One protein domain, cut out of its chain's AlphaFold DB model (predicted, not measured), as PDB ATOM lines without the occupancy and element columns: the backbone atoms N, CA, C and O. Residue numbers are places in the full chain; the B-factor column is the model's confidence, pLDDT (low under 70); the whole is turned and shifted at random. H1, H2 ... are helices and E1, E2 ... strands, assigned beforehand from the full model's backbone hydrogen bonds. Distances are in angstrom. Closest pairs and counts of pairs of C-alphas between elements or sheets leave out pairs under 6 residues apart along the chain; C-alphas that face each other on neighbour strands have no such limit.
ATOM      1  N   PRO A 668     147.384 167.413 171.757       64.12
ATOM      2  CA  PRO A 668     145.994 167.551 172.209       64.12
ATOM      3  C   PRO A 668     145.133 168.496 171.366       64.12
ATOM      4  O   PRO A 668     143.914 168.513 171.543       64.12
ATOM      5  N   SER A 669     145.772 169.334 170.554       80.38
ATOM      6  CA  SER A 669     145.157 170.305 169.659       80.38
ATOM      7  C   SER A 669     144.775 169.602 168.363       80.38
ATOM      8  O   SER A 669     145.587 169.490 167.451       80.38
ATOM      9  N   ILE A 670     143.544 169.101 168.323       83.50
ATOM     10  CA  ILE A 670     142.891 168.724 167.072       83.50
ATOM     11  C   ILE A 670     142.484 170.035 166.396       83.50
ATOM     12  O   ILE A 670     141.835 170.864 167.036       83.50
ATOM     13  N   CYS A 671     142.894 170.214 165.149       89.81
ATOM     14  CA  CYS A 671     142.546 171.338 164.287       89.81
ATOM     15  C   CYS A 671     142.067 170.802 162.932       89.81
ATOM     16  O   CYS A 671     142.306 169.632 162.615       89.81
ATOM     17  N   HIS A 672     141.369 171.639 162.167       92.12
ATOM     18  CA  HIS A 672     140.736 171.278 160.898       92.12
ATOM     19  C   HIS A 672     141.738 170.656 159.908       92.12
ATOM     20  O   HIS A 672     141.486 169.609 159.315       92.12
ATOM     21  N   GLU A 673     142.934 171.239 159.825       91.62
ATOM     22  CA  GLU A 673     144.006 170.873 158.896       91.62
ATOM     23  C   GLU A 673     144.512 169.446 159.149       91.62
ATOM     24  O   GLU A 673     144.682 168.678 158.209       91.62
ATOM     25  N   LEU A 674     144.671 169.046 160.418       92.56
ATOM     26  CA  LEU A 674     145.096 167.688 160.787       92.56
ATOM     27  C   LEU A 674     144.007 166.635 160.501       92.56
ATOM     28  O   LEU A 674     144.316 165.465 160.272       92.56
ATOM     29  N   VAL A 675     142.728 167.027 160.512       94.06
ATOM     30  CA  VAL A 675     141.627 166.131 160.118       94.06
ATOM     31  C   VAL A 675     141.588 165.966 158.598       94.06
ATOM     32  O   VAL A 675     141.418 164.842 158.130       94.06
ATOM     33  N   LEU A 676     141.846 167.036 157.834       92.88
ATOM     34  CA  LEU A 676     142.044 166.960 156.381       92.88
ATOM     35  C   LEU A 676     143.284 166.135 156.000       92.88
ATOM     36  O   LEU A 676     143.201 165.301 155.106       92.88
ATOM     37  N   GLU A 677     144.416 166.308 156.687       92.38
ATOM     38  CA  GLU A 677     145.665 165.559 156.457       92.38
ATOM     39  C   GLU A 677     145.444 164.041 156.607       92.38
ATOM     40  O   GLU A 677     145.775 163.263 155.708       92.38
ATOM     41  N   VAL A 678     144.788 163.612 157.696       94.50
ATOM     42  CA  VAL A 678     144.401 162.202 157.889       94.50
ATOM     43  C   VAL A 678     143.351 161.758 156.867       94.50
ATOM     44  O   VAL A 678     143.454 160.645 156.355       94.50
ATOM     45  N   GLY A 679     142.372 162.605 156.538       94.38
ATOM     46  CA  GLY A 679     141.350 162.308 155.533       94.38
ATOM     47  C   GLY A 679     141.943 162.013 154.152       94.38
ATOM     48  O   GLY A 679     141.641 160.978 153.563       94.38
ATOM     49  N   ARG A 680     142.860 162.860 153.665       92.00
ATOM     50  CA  ARG A 680     143.518 162.671 152.358       92.00
ATOM     51  C   ARG A 680     144.389 161.413 152.347       92.00
ATOM     52  O   ARG A 680     144.332 160.631 151.399       92.00
ATOM     53  N   THR A 681     145.109 161.170 153.446       92.25
ATOM     54  CA  THR A 681     145.885 159.935 153.660       92.25
ATOM     55  C   THR A 681     144.996 158.687 153.585       92.25
ATOM     56  O   THR A 681     145.358 157.705 152.941       92.25
ATOM     57  N   LEU A 682     143.813 158.723 154.208       93.00
ATOM     58  CA  LEU A 682     142.841 157.627 154.178       93.00
ATOM     59  C   LEU A 682     142.298 157.354 152.780       93.00
ATOM     60  O   LEU A 682     142.231 156.194 152.383       93.00
ATOM     61  N   MET A 683     141.951 158.400 152.032       90.56
ATOM     62  CA  MET A 683     141.443 158.262 150.668       90.56
ATOM     63  C   MET A 683     142.490 157.611 149.740       90.56
ATOM     64  O   MET A 683     142.176 156.662 149.022       90.56
ATOM     65  N   SER A 684     143.766 158.007 149.826       87.75
ATOM     66  CA  SER A 684     144.845 157.342 149.069       87.75
ATOM     67  C   SER A 684     145.115 155.902 149.536       87.75
ATOM     68  O   SER A 684     145.432 155.027 148.725       87.75
ATOM     69  N   LEU A 685     144.959 155.598 150.831       89.31
ATOM     70  CA  LEU A 685     145.034 154.216 151.323       89.31
ATOM     71  C   LEU A 685     143.857 153.357 150.823       89.31
ATOM     72  O   LEU A 685     144.096 152.211 150.444       89.31
ATOM     73  N   ARG A 686     142.625 153.893 150.747       88.38
ATOM     74  CA  ARG A 686     141.472 153.228 150.100       88.38
ATOM     75  C   ARG A 686     141.781 152.926 148.638       88.38
ATOM     76  O   ARG A 686     141.723 151.762 148.250       88.38
ATOM     77  N   ARG A 687     142.169 153.932 147.844       82.75
ATOM     78  CA  ARG A 687     142.487 153.746 146.417       82.75
ATOM     79  C   ARG A 687     143.549 152.675 146.196       82.75
ATOM     80  O   ARG A 687     143.361 151.806 145.351       82.75
ATOM     81  N   ARG A 688     144.624 152.663 146.991       79.94
ATOM     82  CA  ARG A 688     145.672 151.630 146.897       79.94
ATOM     83  C   ARG A 688     145.202 150.238 147.309       79.94
ATOM     84  O   ARG A 688     145.589 149.274 146.656       79.94
ATOM     85  N   LEU A 689     144.356 150.117 148.336       82.00
ATOM     86  CA  LEU A 689     143.721 148.845 148.704       82.00
ATOM     87  C   LEU A 689     142.829 148.315 147.568       82.00
ATOM     88  O   LEU A 689     142.922 147.137 147.223       82.00
ATOM     89  N   ILE A 690     142.023 149.181 146.945       79.94
ATOM     90  CA  ILE A 690     141.154 148.830 145.810       79.94
ATOM     91  C   ILE A 690     141.992 148.437 144.585       79.94
ATOM     92  O   ILE A 690     141.770 147.368 144.020       79.94
ATOM     93  N   MET A 691     142.992 149.242 144.212       74.69
ATOM     94  CA  MET A 691     143.882 148.972 143.074       74.69
ATOM     95  C   MET A 691     144.674 147.670 143.246       74.69
ATOM     96  O   MET A 691     144.762 146.892 142.302       74.69
ATOM     97  N   TRP A 692     145.206 147.398 144.443       73.00
ATOM     98  CA  TRP A 692     145.876 146.128 144.743       73.00
ATOM     99  C   TRP A 692     144.920 144.938 144.620       73.00
ATOM    100  O   TRP A 692     145.249 143.958 143.956       73.00
ATOM    101  N   THR A 693     143.719 145.048 145.200       73.06
ATOM    102  CA  THR A 693     142.691 143.999 145.131       73.06
ATOM    103  C   THR A 693     142.311 143.709 143.681       73.06
ATOM    104  O   THR A 693     142.411 142.571 143.240       73.06
ATOM    105  N   TYR A 694     141.974 144.742 142.907       70.50
ATOM    106  CA  TYR A 694     141.618 144.643 141.489       70.50
ATOM    107  C   TYR A 694     142.756 144.099 140.612       70.50
ATOM    108  O   TYR A 694     142.499 143.369 139.655       70.50
ATOM    109  N   HIS A 695     144.010 144.431 140.930       64.44
ATOM    110  CA  HIS A 695     145.166 143.886 140.226       64.44
ATOM    111  C   HIS A 695     145.337 142.388 140.505       64.44
ATOM    112  O   HIS A 695     145.422 141.595 139.572       64.44
ATOM    113  N   TRP A 696     145.333 141.976 141.777       61.00
ATOM    114  CA  TRP A 696     145.545 140.573 142.143       61.00
ATOM    115  C   TRP A 696     144.347 139.675 141.773       61.00
ATOM    116  O   TRP A 696     144.558 138.555 141.312       61.00
ATOM    117  N   GLU A 697     143.110 140.195 141.846       59.06
ATOM    118  CA  GLU A 697     141.889 139.570 141.291       59.06
ATOM    119  C   GLU A 697     142.030 139.241 139.790       59.06
ATOM    120  O   GLU A 697     141.389 138.311 139.306       59.06
ATOM    121  N   ARG A 698     142.860 139.987 139.046       55.22
ATOM    122  CA  ARG A 698     143.061 139.835 137.593       55.22
ATOM    123  C   ARG A 698     144.291 139.020 137.189       55.22
ATOM    124  O   ARG A 698     144.427 138.709 136.010       55.22
ATOM    125  N   VAL A 699     145.174 138.680 138.129       50.47
ATOM    126  CA  VAL A 699     146.483 138.046 137.856       50.47
ATOM    127  C   VAL A 699     146.502 136.539 138.167       50.47
ATOM    128  O   VAL A 699     147.491 135.858 137.917       50.47
ATOM    129  N   ASP A 716     151.791 137.838 151.058       53.16
ATOM    130  CA  ASP A 716     150.884 138.757 150.347       53.16
ATOM    131  C   ASP A 716     149.632 139.077 151.176       53.16
ATOM    132  O   ASP A 716     149.268 140.246 151.352       53.16
ATOM    133  N   GLY A 717     149.042 138.055 151.805       57.84
ATOM    134  CA  GLY A 717     147.946 138.223 152.763       57.84
ATOM    135  C   GLY A 717     148.352 139.068 153.979       57.84
ATOM    136  O   GLY A 717     147.579 139.918 154.426       57.84
ATOM    137  N   ASN A 718     149.588 138.911 154.468       70.44
ATOM    138  CA  ASN A 718     150.149 139.744 155.534       70.44
ATOM    139  C   ASN A 718     150.253 141.216 155.090       70.44
ATOM    140  O   ASN A 718     149.815 142.120 155.802       70.44
ATOM    141  N   THR A 719     150.751 141.477 153.879       75.50
ATOM    142  CA  THR A 719     150.960 142.852 153.405       75.50
ATOM    143  C   THR A 719     149.642 143.584 153.131       75.50
ATOM    144  O   THR A 719     149.511 144.750 153.514       75.50
ATOM    145  N   MET A 720     148.642 142.895 152.568       78.75
ATOM    146  CA  MET A 720     147.274 143.407 152.409       78.75
ATOM    147  C   MET A 720     146.597 143.661 153.768       78.75
ATOM    148  O   MET A 720     146.052 144.740 154.006       78.75
ATOM    149  N   SER A 721     146.697 142.708 154.703       84.81
ATOM    150  CA  SER A 721     146.157 142.834 156.066       84.81
ATOM    151  C   SER A 721     146.758 144.029 156.817       84.81
ATOM    152  O   SER A 721     146.030 144.848 157.375       84.81
ATOM    153  N   ARG A 722     148.083 144.211 156.747       88.94
ATOM    154  CA  ARG A 722     148.825 145.342 157.330       88.94
ATOM    155  C   ARG A 722     148.376 146.700 156.775       88.94
ATOM    156  O   ARG A 722     148.224 147.652 157.541       88.94
ATOM    157  N   LEU A 723     148.146 146.797 155.462       87.25
ATOM    158  CA  LEU A 723     147.610 147.999 154.806       87.25
ATOM    159  C   LEU A 723     146.178 148.306 155.268       87.25
ATOM    160  O   LEU A 723     145.880 149.436 155.660       87.25
ATOM    161  N   LYS A 724     145.313 147.287 155.300       89.75
ATOM    162  CA  LYS A 724     143.931 147.392 155.788       89.75
ATOM    163  C   LYS A 724     143.881 147.811 157.261       89.75
ATOM    164  O   LYS A 724     143.112 148.698 157.624       89.75
ATOM    165  N   GLN A 725     144.758 147.251 158.095       91.19
ATOM    166  CA  GLN A 725     144.904 147.601 159.508       91.19
ATOM    167  C   GLN A 725     145.378 149.050 159.700       91.19
ATOM    168  O   GLN A 725     144.844 149.756 160.554       91.19
ATOM    169  N   LEU A 726     146.338 149.528 158.898       93.38
ATOM    170  CA  LEU A 726     146.771 150.928 158.922       93.38
ATOM    171  C   LEU A 726     145.616 151.871 158.559       93.38
ATOM    172  O   LEU A 726     145.370 152.839 159.282       93.38
ATOM    173  N   CYS A 727     144.877 151.555 157.490       93.56
ATOM    174  CA  CYS A 727     143.693 152.302 157.073       93.56
ATOM    175  C   CYS A 727     142.632 152.335 158.191       93.56
ATOM    176  O   CYS A 727     142.181 153.409 158.582       93.56
ATOM    177  N   GLN A 728     142.323 151.194 158.818       93.69
ATOM    178  CA  GLN A 728     141.371 151.116 159.934       93.69
ATOM    179  C   GLN A 728     141.808 151.965 161.142       93.69
ATOM    180  O   GLN A 728     141.000 152.694 161.720       93.69
ATOM    181  N   VAL A 729     143.088 151.910 161.529       94.38
ATOM    182  CA  VAL A 729     143.613 152.686 162.667       94.38
ATOM    183  C   VAL A 729     143.564 154.190 162.383       94.38
ATOM    184  O   VAL A 729     143.198 154.966 163.271       94.38
ATOM    185  N   LEU A 730     143.864 154.613 161.152       95.31
ATOM    186  CA  LEU A 730     143.729 156.008 160.730       95.31
ATOM    187  C   LEU A 730     142.257 156.445 160.636       95.31
ATOM    188  O   LEU A 730     141.947 157.566 161.032       95.31
ATOM    189  N   TYR A 731     141.336 155.568 160.224       95.44
ATOM    190  CA  TYR A 731     139.905 155.876 160.125       95.44
ATOM    191  C   TYR A 731     139.269 156.079 161.508       95.44
ATOM    192  O   TYR A 731     138.557 157.058 161.737       95.44
ATOM    193  N   VAL A 732     139.624 155.253 162.498       94.12
ATOM    194  CA  VAL A 732     139.206 155.481 163.895       94.12
ATOM    195  C   VAL A 732     139.791 156.786 164.451       94.12
ATOM    196  O   VAL A 732     139.122 157.487 165.218       94.12
ATOM    197  N   TYR A 733     141.016 157.146 164.053       94.31
ATOM    198  CA  TYR A 733     141.612 158.447 164.366       94.31
ATOM    199  C   TYR A 733     140.818 159.604 163.738       94.31
ATOM    200  O   TYR A 733     140.469 160.547 164.450       94.31
ATOM    201  N   PHE A 734     140.489 159.510 162.450       94.50
ATOM    202  CA  PHE A 734     139.693 160.481 161.702       94.50
ATOM    203  C   PHE A 734     138.322 160.711 162.346       94.50
ATOM    204  O   PHE A 734     138.042 161.833 162.767       94.50
ATOM    205  N   CYS A 735     137.515 159.664 162.550       92.75
ATOM    206  CA  CYS A 735     136.197 159.779 163.185       92.75
ATOM    207  C   CYS A 735     136.287 160.379 164.594       92.75
ATOM    208  O   CYS A 735     135.503 161.255 164.960       92.75
ATOM    209  N   TYR A 736     137.274 159.962 165.397       91.12
ATOM    210  CA  TYR A 736     137.477 160.530 166.730       91.12
ATOM    211  C   TYR A 736     137.807 162.034 166.683       91.12
ATOM    212  O   TYR A 736     137.349 162.792 167.543       91.12
ATOM    213  N   MET A 737     138.620 162.468 165.716       92.00
ATOM    214  CA  MET A 737     139.030 163.867 165.589       92.00
ATOM    215  C   MET A 737     137.947 164.748 164.966       92.00
ATOM    216  O   MET A 737     137.662 165.805 165.526       92.00
ATOM    217  N   ARG A 738     137.293 164.295 163.887       92.62
ATOM    218  CA  ARG A 738     136.186 164.993 163.214       92.62
ATOM    219  C   ARG A 738     135.098 165.364 164.220       92.62
ATOM    220  O   ARG A 738     134.835 166.544 164.412       92.62
ATOM    221  N   ARG A 739     134.607 164.397 165.009       90.38
ATOM    222  CA  ARG A 739     133.624 164.580 166.108       90.38
ATOM    223  C   ARG A 739     134.040 165.561 167.227       90.38
ATOM    224  O   ARG A 739     133.298 165.738 168.193       90.38
ATOM    225  N   ARG A 740     135.246 166.139 167.176       89.38
ATOM    226  CA  ARG A 740     135.757 167.140 168.128       89.38
ATOM    227  C   ARG A 740     135.992 168.522 167.508       89.38
ATOM    228  O   ARG A 740     136.368 169.428 168.252       89.38
ATOM    229  N   LEU A 741     135.746 168.683 166.208       90.75
ATOM    230  CA  LEU A 741     135.611 169.977 165.536       90.75
ATOM    231  C   LEU A 741     134.206 170.581 165.790       90.75
ATOM    232  O   LEU A 741     133.299 169.859 166.220       90.75
ATOM    233  N   PRO A 742     133.988 171.882 165.533       91.19
ATOM    234  CA  PRO A 742     132.658 172.488 165.409       91.19
ATOM    235  C   PRO A 742     131.730 171.750 164.428       91.19
ATOM    236  O   PRO A 742     132.186 171.090 163.500       91.19
ATOM    237  N   ALA A 743     130.412 171.860 164.615       89.31
ATOM    238  CA  ALA A 743     129.435 171.087 163.833       89.31
ATOM    239  C   ALA A 743     129.441 171.419 162.325       89.31
ATOM    240  O   ALA A 743     129.245 170.530 161.506       89.31
ATOM    241  N   ASN A 744     129.732 172.668 161.956       89.75
ATOM    242  CA  ASN A 744     129.924 173.085 160.563       89.75
ATOM    243  C   ASN A 744     131.162 172.425 159.924       89.75
ATOM    244  O   ASN A 744     131.091 171.959 158.791       89.75
ATOM    245  N   GLU A 745     132.267 172.316 160.668       90.44
ATOM    246  CA  GLU A 745     133.495 171.632 160.230       90.44
ATOM    247  C   GLU A 745     133.345 170.099 160.209       90.44
ATOM    248  O   GLU A 745     134.041 169.408 159.474       90.44
ATOM    249  N   GLN A 746     132.426 169.532 160.997       89.69
ATOM    250  CA  GLN A 746     132.101 168.101 160.927       89.69
ATOM    251  C   GLN A 746     131.400 167.715 159.623       89.69
ATOM    252  O   GLN A 746     131.541 166.570 159.178       89.69
ATOM    253  N   GLU A 747     130.659 168.656 159.036       87.00
ATOM    254  CA  GLU A 747     129.895 168.468 157.807       87.00
ATOM    255  C   GLU A 747     130.770 168.659 156.563       87.00
ATOM    256  O   GLU A 747     130.764 167.808 155.676       87.00
ATOM    257  N   SER A 748     131.614 169.699 156.545       87.44
ATOM    258  CA  SER A 748     132.540 169.982 155.434       87.44
ATOM    259  C   SER A 748     133.644 168.934 155.236       87.44
ATOM    260  O   SER A 748     134.347 168.986 154.234       87.44
ATOM    261  N   ILE A 749     133.800 167.981 156.166       89.19
ATOM    262  CA  ILE A 749     134.727 166.840 156.061       89.19
ATOM    263  C   ILE A 749     133.959 165.499 156.079       89.19
ATOM    264  O   ILE A 749     134.418 164.505 156.645       89.19
ATOM    265  N   ARG A 750     132.749 165.449 155.502       87.94
ATOM    266  CA  ARG A 750     132.078 164.176 155.149       87.94
ATOM    267  C   ARG A 750     132.533 163.612 153.805       87.94
ATOM    268  O   ARG A 750     132.530 162.397 153.624       87.94
ATOM    269  N   THR A 751     132.931 164.491 152.897       90.69
ATOM    270  CA  THR A 751     133.450 164.159 151.572       90.69
ATOM    271  C   THR A 751     134.863 164.708 151.404       90.69
ATOM    272  O   THR A 751     135.362 165.461 152.247       90.69
ATOM    273  N   MET A 752     135.537 164.302 150.333       89.94
ATOM    274  CA  MET A 752     136.865 164.776 149.986       89.94
ATOM    275  C   MET A 752     137.058 164.761 148.472       89.94
ATOM    276  O   MET A 752     136.811 163.751 147.817       89.94
ATOM    277  N   THR A 753     137.518 165.882 147.927       86.75
ATOM    278  CA  THR A 753     137.893 166.001 146.516       86.75
ATOM    279  C   THR A 753     139.168 165.205 146.242       86.75
ATOM    280  O   THR A 753     140.143 165.303 146.991       86.75
ATOM    281  N   VAL A 754     139.155 164.410 145.175       81.25
ATOM    282  CA  VAL A 754     140.221 163.492 144.772       81.25
ATOM    283  C   VAL A 754     140.466 163.624 143.273       81.25
ATOM    284  O   VAL A 754     139.563 163.402 142.469       81.25
ATOM    285  N   LEU A 755     141.710 163.895 142.883       76.19
ATOM    286  CA  LEU A 755     142.126 163.764 141.491       76.19
ATOM    287  C   LEU A 755     142.302 162.281 141.143       76.19
ATOM    288  O   LEU A 755     143.165 161.606 141.704       76.19
ATOM    289  N   TYR A 756     141.522 161.798 140.178       74.25
ATOM    290  CA  TYR A 756     141.737 160.495 139.557       74.25
ATOM    291  C   TYR A 756     142.536 160.652 138.248       74.25
ATOM    292  O   TYR A 756     142.162 161.471 137.405       74.25
ATOM    293  N   PRO A 757     143.610 159.871 138.027       66.81
ATOM    294  CA  PRO A 757     144.435 159.966 136.819       66.81
ATOM    295  C   PRO A 757     143.721 159.546 135.523       66.81
ATOM    296  O   PRO A 757     144.138 159.977 134.447       66.81
ATOM    297  N   ASP A 758     142.667 158.726 135.609       67.31
ATOM    298  CA  ASP A 758     141.840 158.273 134.482       67.31
ATOM    299  C   ASP A 758     140.597 159.147 134.224       67.31
ATOM    300  O   ASP A 758     139.967 159.016 133.174       67.31
ATOM    301  N   LYS A 759     140.222 160.034 135.159       72.81
ATOM    302  CA  LYS A 759     139.022 160.879 135.050       72.81
ATOM    303  C   LYS A 759     139.345 162.266 134.501       72.81
ATOM    304  O   LYS A 759     140.433 162.802 134.698       72.81
ATOM    305  N   ALA A 760     138.361 162.871 133.834       68.69
ATOM    306  CA  ALA A 760     138.475 164.212 133.259       68.69
ATOM    307  C   ALA A 760     138.357 165.344 134.303       68.69
ATOM    308  O   ALA A 760     138.937 166.413 134.108       68.69
ATOM    309  N   GLY A 761     137.676 165.108 135.425       77.31
ATOM    310  CA  GLY A 761     137.547 166.051 136.539       77.31
ATOM    311  C   GLY A 761     138.019 165.455 137.863       77.31
ATOM    312  O   GLY A 761     138.326 164.263 137.943       77.31
ATOM    313  N   ASP A 762     138.051 166.292 138.894       82.62
ATOM    314  CA  ASP A 762     138.208 165.837 140.271       82.62
ATOM    315  C   ASP A 762     136.906 165.162 140.738       82.62
ATOM    316  O   ASP A 762     135.807 165.637 140.451       82.62
ATOM    317  N   VAL A 763     137.018 164.057 141.472       85.25
ATOM    318  CA  VAL A 763     135.889 163.265 141.982       85.25
ATOM    319  C   VAL A 763     135.688 163.559 143.466       85.25
ATOM    320  O   VAL A 763     136.650 163.595 144.231       85.25
ATOM    321  N   GLN A 764     134.444 163.747 143.903       89.75
ATOM    322  CA  GLN A 764     134.121 163.891 145.322       89.75
ATOM    323  C   GLN A 764     133.843 162.514 145.952       89.75
ATOM    324  O   GLN A 764     132.733 161.996 145.873       89.75
ATOM    325  N   GLU A 765     134.845 161.920 146.606       89.38
ATOM    326  CA  GLU A 765     134.666 160.685 147.383       89.38
ATOM    327  C   GLU A 765     133.988 160.977 148.735       89.38
ATOM    328  O   GLU A 765     134.275 161.985 149.385       89.38
ATOM    329  N   SER A 766     133.127 160.073 149.208       91.31
ATOM    330  CA  SER A 766     132.554 160.117 150.566       91.31
ATOM    331  C   SER A 766     133.333 159.220 151.529       91.31
ATOM    332  O   SER A 766     133.778 158.140 151.148       91.31
ATOM    333  N   PHE A 767     133.469 159.628 152.793       92.06
ATOM    334  CA  PHE A 767     133.856 158.712 153.878       92.06
ATOM    335  C   PHE A 767     132.679 157.769 154.230       92.06
ATOM    336  O   PHE A 767     131.543 158.074 153.856       92.06
ATOM    337  N   PRO A 768     132.893 156.650 154.958       90.38
ATOM    338  CA  PRO A 768     131.814 155.720 155.293       90.38
ATOM    339  C   PRO A 768     130.628 156.411 155.974       90.38
ATOM    340  O   PRO A 768     130.809 157.128 156.963       90.38
ATOM    341  N   GLN A 769     129.414 156.158 155.471       81.25
ATOM    342  CA  GLN A 769     128.171 156.738 155.997       81.25
ATOM    343  C   GLN A 769     127.946 156.365 157.471       81.25
ATOM    344  O   GLN A 769     127.497 157.190 158.270       81.25
ATOM    345  N   PHE A 770     128.297 155.128 157.832       85.75
ATOM    346  CA  PHE A 770     128.203 154.602 159.186       85.75
ATOM    347  C   PHE A 770     129.599 154.464 159.791       85.75
ATOM    348  O   PHE A 770     130.447 153.727 159.290       85.75
ATOM    349  N   GLU A 771     129.833 155.154 160.908       90.31
ATOM    350  CA  GLU A 771     131.081 155.056 161.668       90.31
ATOM    351  C   GLU A 771     131.083 153.770 162.517       90.31
ATOM    352  O   GLU A 771     130.974 153.827 163.744       90.31
ATOM    353  N   SER A 772     131.167 152.618 161.846       90.38
ATOM    354  CA  SER A 772     131.230 151.265 162.415       90.38
ATOM    355  C   SER A 772     132.325 150.424 161.731       90.38
ATOM    356  O   SER A 772     133.061 150.928 160.881       90.38
ATOM    357  N   ILE A 773     132.487 149.153 162.123       89.56
ATOM    358  CA  ILE A 773     133.425 148.247 161.434       89.56
ATOM    359  C   ILE A 773     132.839 147.859 160.072       89.56
ATOM    360  O   ILE A 773     133.530 147.904 159.064       89.56
ATOM    361  N   GLU A 774     131.549 147.552 160.049       90.69
ATOM    362  CA  GLU A 774     130.782 147.101 158.892       90.69
ATOM    363  C   GLU A 774     130.769 148.173 157.793       90.69
ATOM    364  O   GLU A 774     131.098 147.868 156.652       90.69
ATOM    365  N   GLY A 775     130.515 149.441 158.146       90.88
ATOM    366  CA  GLY A 775     130.579 150.557 157.193       90.88
ATOM    367  C   GLY A 775     131.995 150.843 156.671       90.88
ATOM    368  O   GLY A 775     132.162 151.239 155.520       90.88
ATOM    369  N   PHE A 776     133.036 150.610 157.480       92.00
ATOM    370  CA  PHE A 776     134.429 150.697 157.021       92.00
ATOM    371  C   PHE A 776     134.776 149.581 156.026       92.00
ATOM    372  O   PHE A 776     135.447 149.840 155.030       92.00
ATOM    373  N   GLU A 777     134.316 148.356 156.282       90.94
ATOM    374  CA  GLU A 777     134.474 147.222 155.369       90.94
ATOM    375  C   GLU A 777     133.724 147.474 154.053       90.94
ATOM    376  O   GLU A 777     134.332 147.428 152.986       90.94
ATOM    377  N   GLU A 778     132.439 147.833 154.122       90.12
ATOM    378  CA  GLU A 778     131.601 148.194 152.972       90.12
ATOM    379  C   GLU A 778     132.270 149.255 152.087       90.12
ATOM    380  O   GLU A 778     132.391 149.064 150.882       90.12
ATOM    381  N   TRP A 779     132.807 150.323 152.679       90.25
ATOM    382  CA  TRP A 779     133.508 151.404 151.974       90.25
ATOM    383  C   TRP A 779     134.830 150.988 151.300       90.25
ATOM    384  O   TRP A 779     135.225 151.591 150.298       90.25
ATOM    385  N   LEU A 780     135.510 149.950 151.805       88.19
ATOM    386  CA  LEU A 780     136.662 149.342 151.126       88.19
ATOM    387  C   LEU A 780     136.241 148.406 149.981       88.19
ATOM    388  O   LEU A 780     136.977 148.290 149.003       88.19
ATOM    389  N   TYR A 781     135.085 147.745 150.094       80.44
ATOM    390  CA  TYR A 781     134.531 146.877 149.047       80.44
ATOM    391  C   TYR A 781     133.727 147.626 147.982       80.44
ATOM    392  O   TYR A 781     133.528 147.082 146.893       80.44
ATOM    393  N   PHE A 782     133.273 148.849 148.267       63.34
ATOM    394  CA  PHE A 782     132.498 149.671 147.347       63.34
ATOM    395  C   PHE A 782     133.354 150.027 146.131       63.34
ATOM    396  O   PHE A 782     134.124 150.987 146.140       63.34
ATOM    397  N   LYS A 783     133.235 149.212 145.081       59.47
ATOM    398  CA  LYS A 783     133.701 149.548 143.739       59.47
ATOM    399  C   LYS A 783     132.824 150.706 143.282       59.47
ATOM    400  O   LYS A 783     131.613 150.524 143.164       59.47
ATOM    401  N   ASP A 784     133.436 151.860 143.035       53.94
ATOM    402  CA  ASP A 784     132.766 153.038 142.486       53.94
ATOM    403  C   ASP A 784     132.296 152.725 141.055       53.94
ATOM    404  O   ASP A 784     132.938 153.076 140.062       53.94
ATOM    405  N   GLN A 785     131.168 152.012 140.939       38.16
ATOM    406  CA  GLN A 785     130.356 152.080 139.735       38.16
ATOM    407  C   GLN A 785     130.020 153.557 139.559       38.16
ATOM    408  O   GLN A 785     129.507 154.159 140.508       38.16
TER     409      GLN A 785
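This is residues 668 to 699 and 716 to 785 of the 797 residues of an uncharacterized protein of Trichoderma guizhouense (UniProt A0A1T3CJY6). A small hairpin of two strands, E1 and E2, and a short helix, H4, lie beside a pair of long helices, H1 and H2, which run side by side in opposite directions. H1 is next to both the hairpin and H4, and the very short H3 sits near the last residues of H2 and the first of H1. The printed part has 102 residues with four named helices and two named strands, in the order H1, H2, H3, E1, E2, H4; the sheet, E1 - E2, is antiparallel, and the class is mostly helix. The whole is compact, with a radius of gyration of the C-alphas of 14.2 A, and spans 46 by 34 by 20 A.

E1 is residues 751 to 755, 13.3 A from first to last C-alpha, and E2 is residues 762 to 766, 13.1 A. H1, residues 672 to 699, is the longest helix at 40.8 A; its first C-alpha, that of His 672, is at (140.736, 171.278, 160.898). H2, residues 716 to 738, measures 32.7 A. H3, residues 743 to 747, measures 6.6 A. H4, residues 773 to 781, measures 12.5 A and ends with C-alpha 781 at (134.531, 146.877, 149.047).

E1 and E2 form an antiparallel hairpin, with 148 degrees between their directions. N 752 and O 765 are within hydrogen-bond range at 2.8 A, as are N 765 and O 752 at 2.9 A. The closest C-alphas of H1 and E1, those of Arg 680 and Met 752, are 7.4 A apart. H1 and H2 touch, closest at the C-alphas of Leu 682 and Cys 727, 6.1 A apart; they run opposite ways at a shallow tilt of 25 degrees. With residues 686 to 690 alone, H1 touches H4, the closest C-alphas being those of Arg 686 and Leu 780, 6.3 A apart; they run the same way at a steep tilt of 57 degrees. H2 and H4 are close but not clearly touching, with the C-alphas of Gln 728 and Phe 776 closest at 7.5 A. H3 is close to but not clearly touching H2, with the C-alphas of Arg 738 and Gln 746 closest at 5.6 A. Among the pairs that are apart are H2 and E1, and H3 and H4. In H1, H2, H3 and H4 every O i to N i+4 pair is within hydrogen-bond range.

The two C-alphas farthest apart, those of Val 699 and Pro 742, are 46.2 A from each other. Residues 700 to 715, between H1 and H2, are not printed, and C-alphas 699 and 716 are 13.3 A apart across this cut. Of the links that are printed whole, none is long. The mean pLDDT of the printed part is 83.4; 15 residues are under 70, among them residues 695 to 699 and 782 to 785.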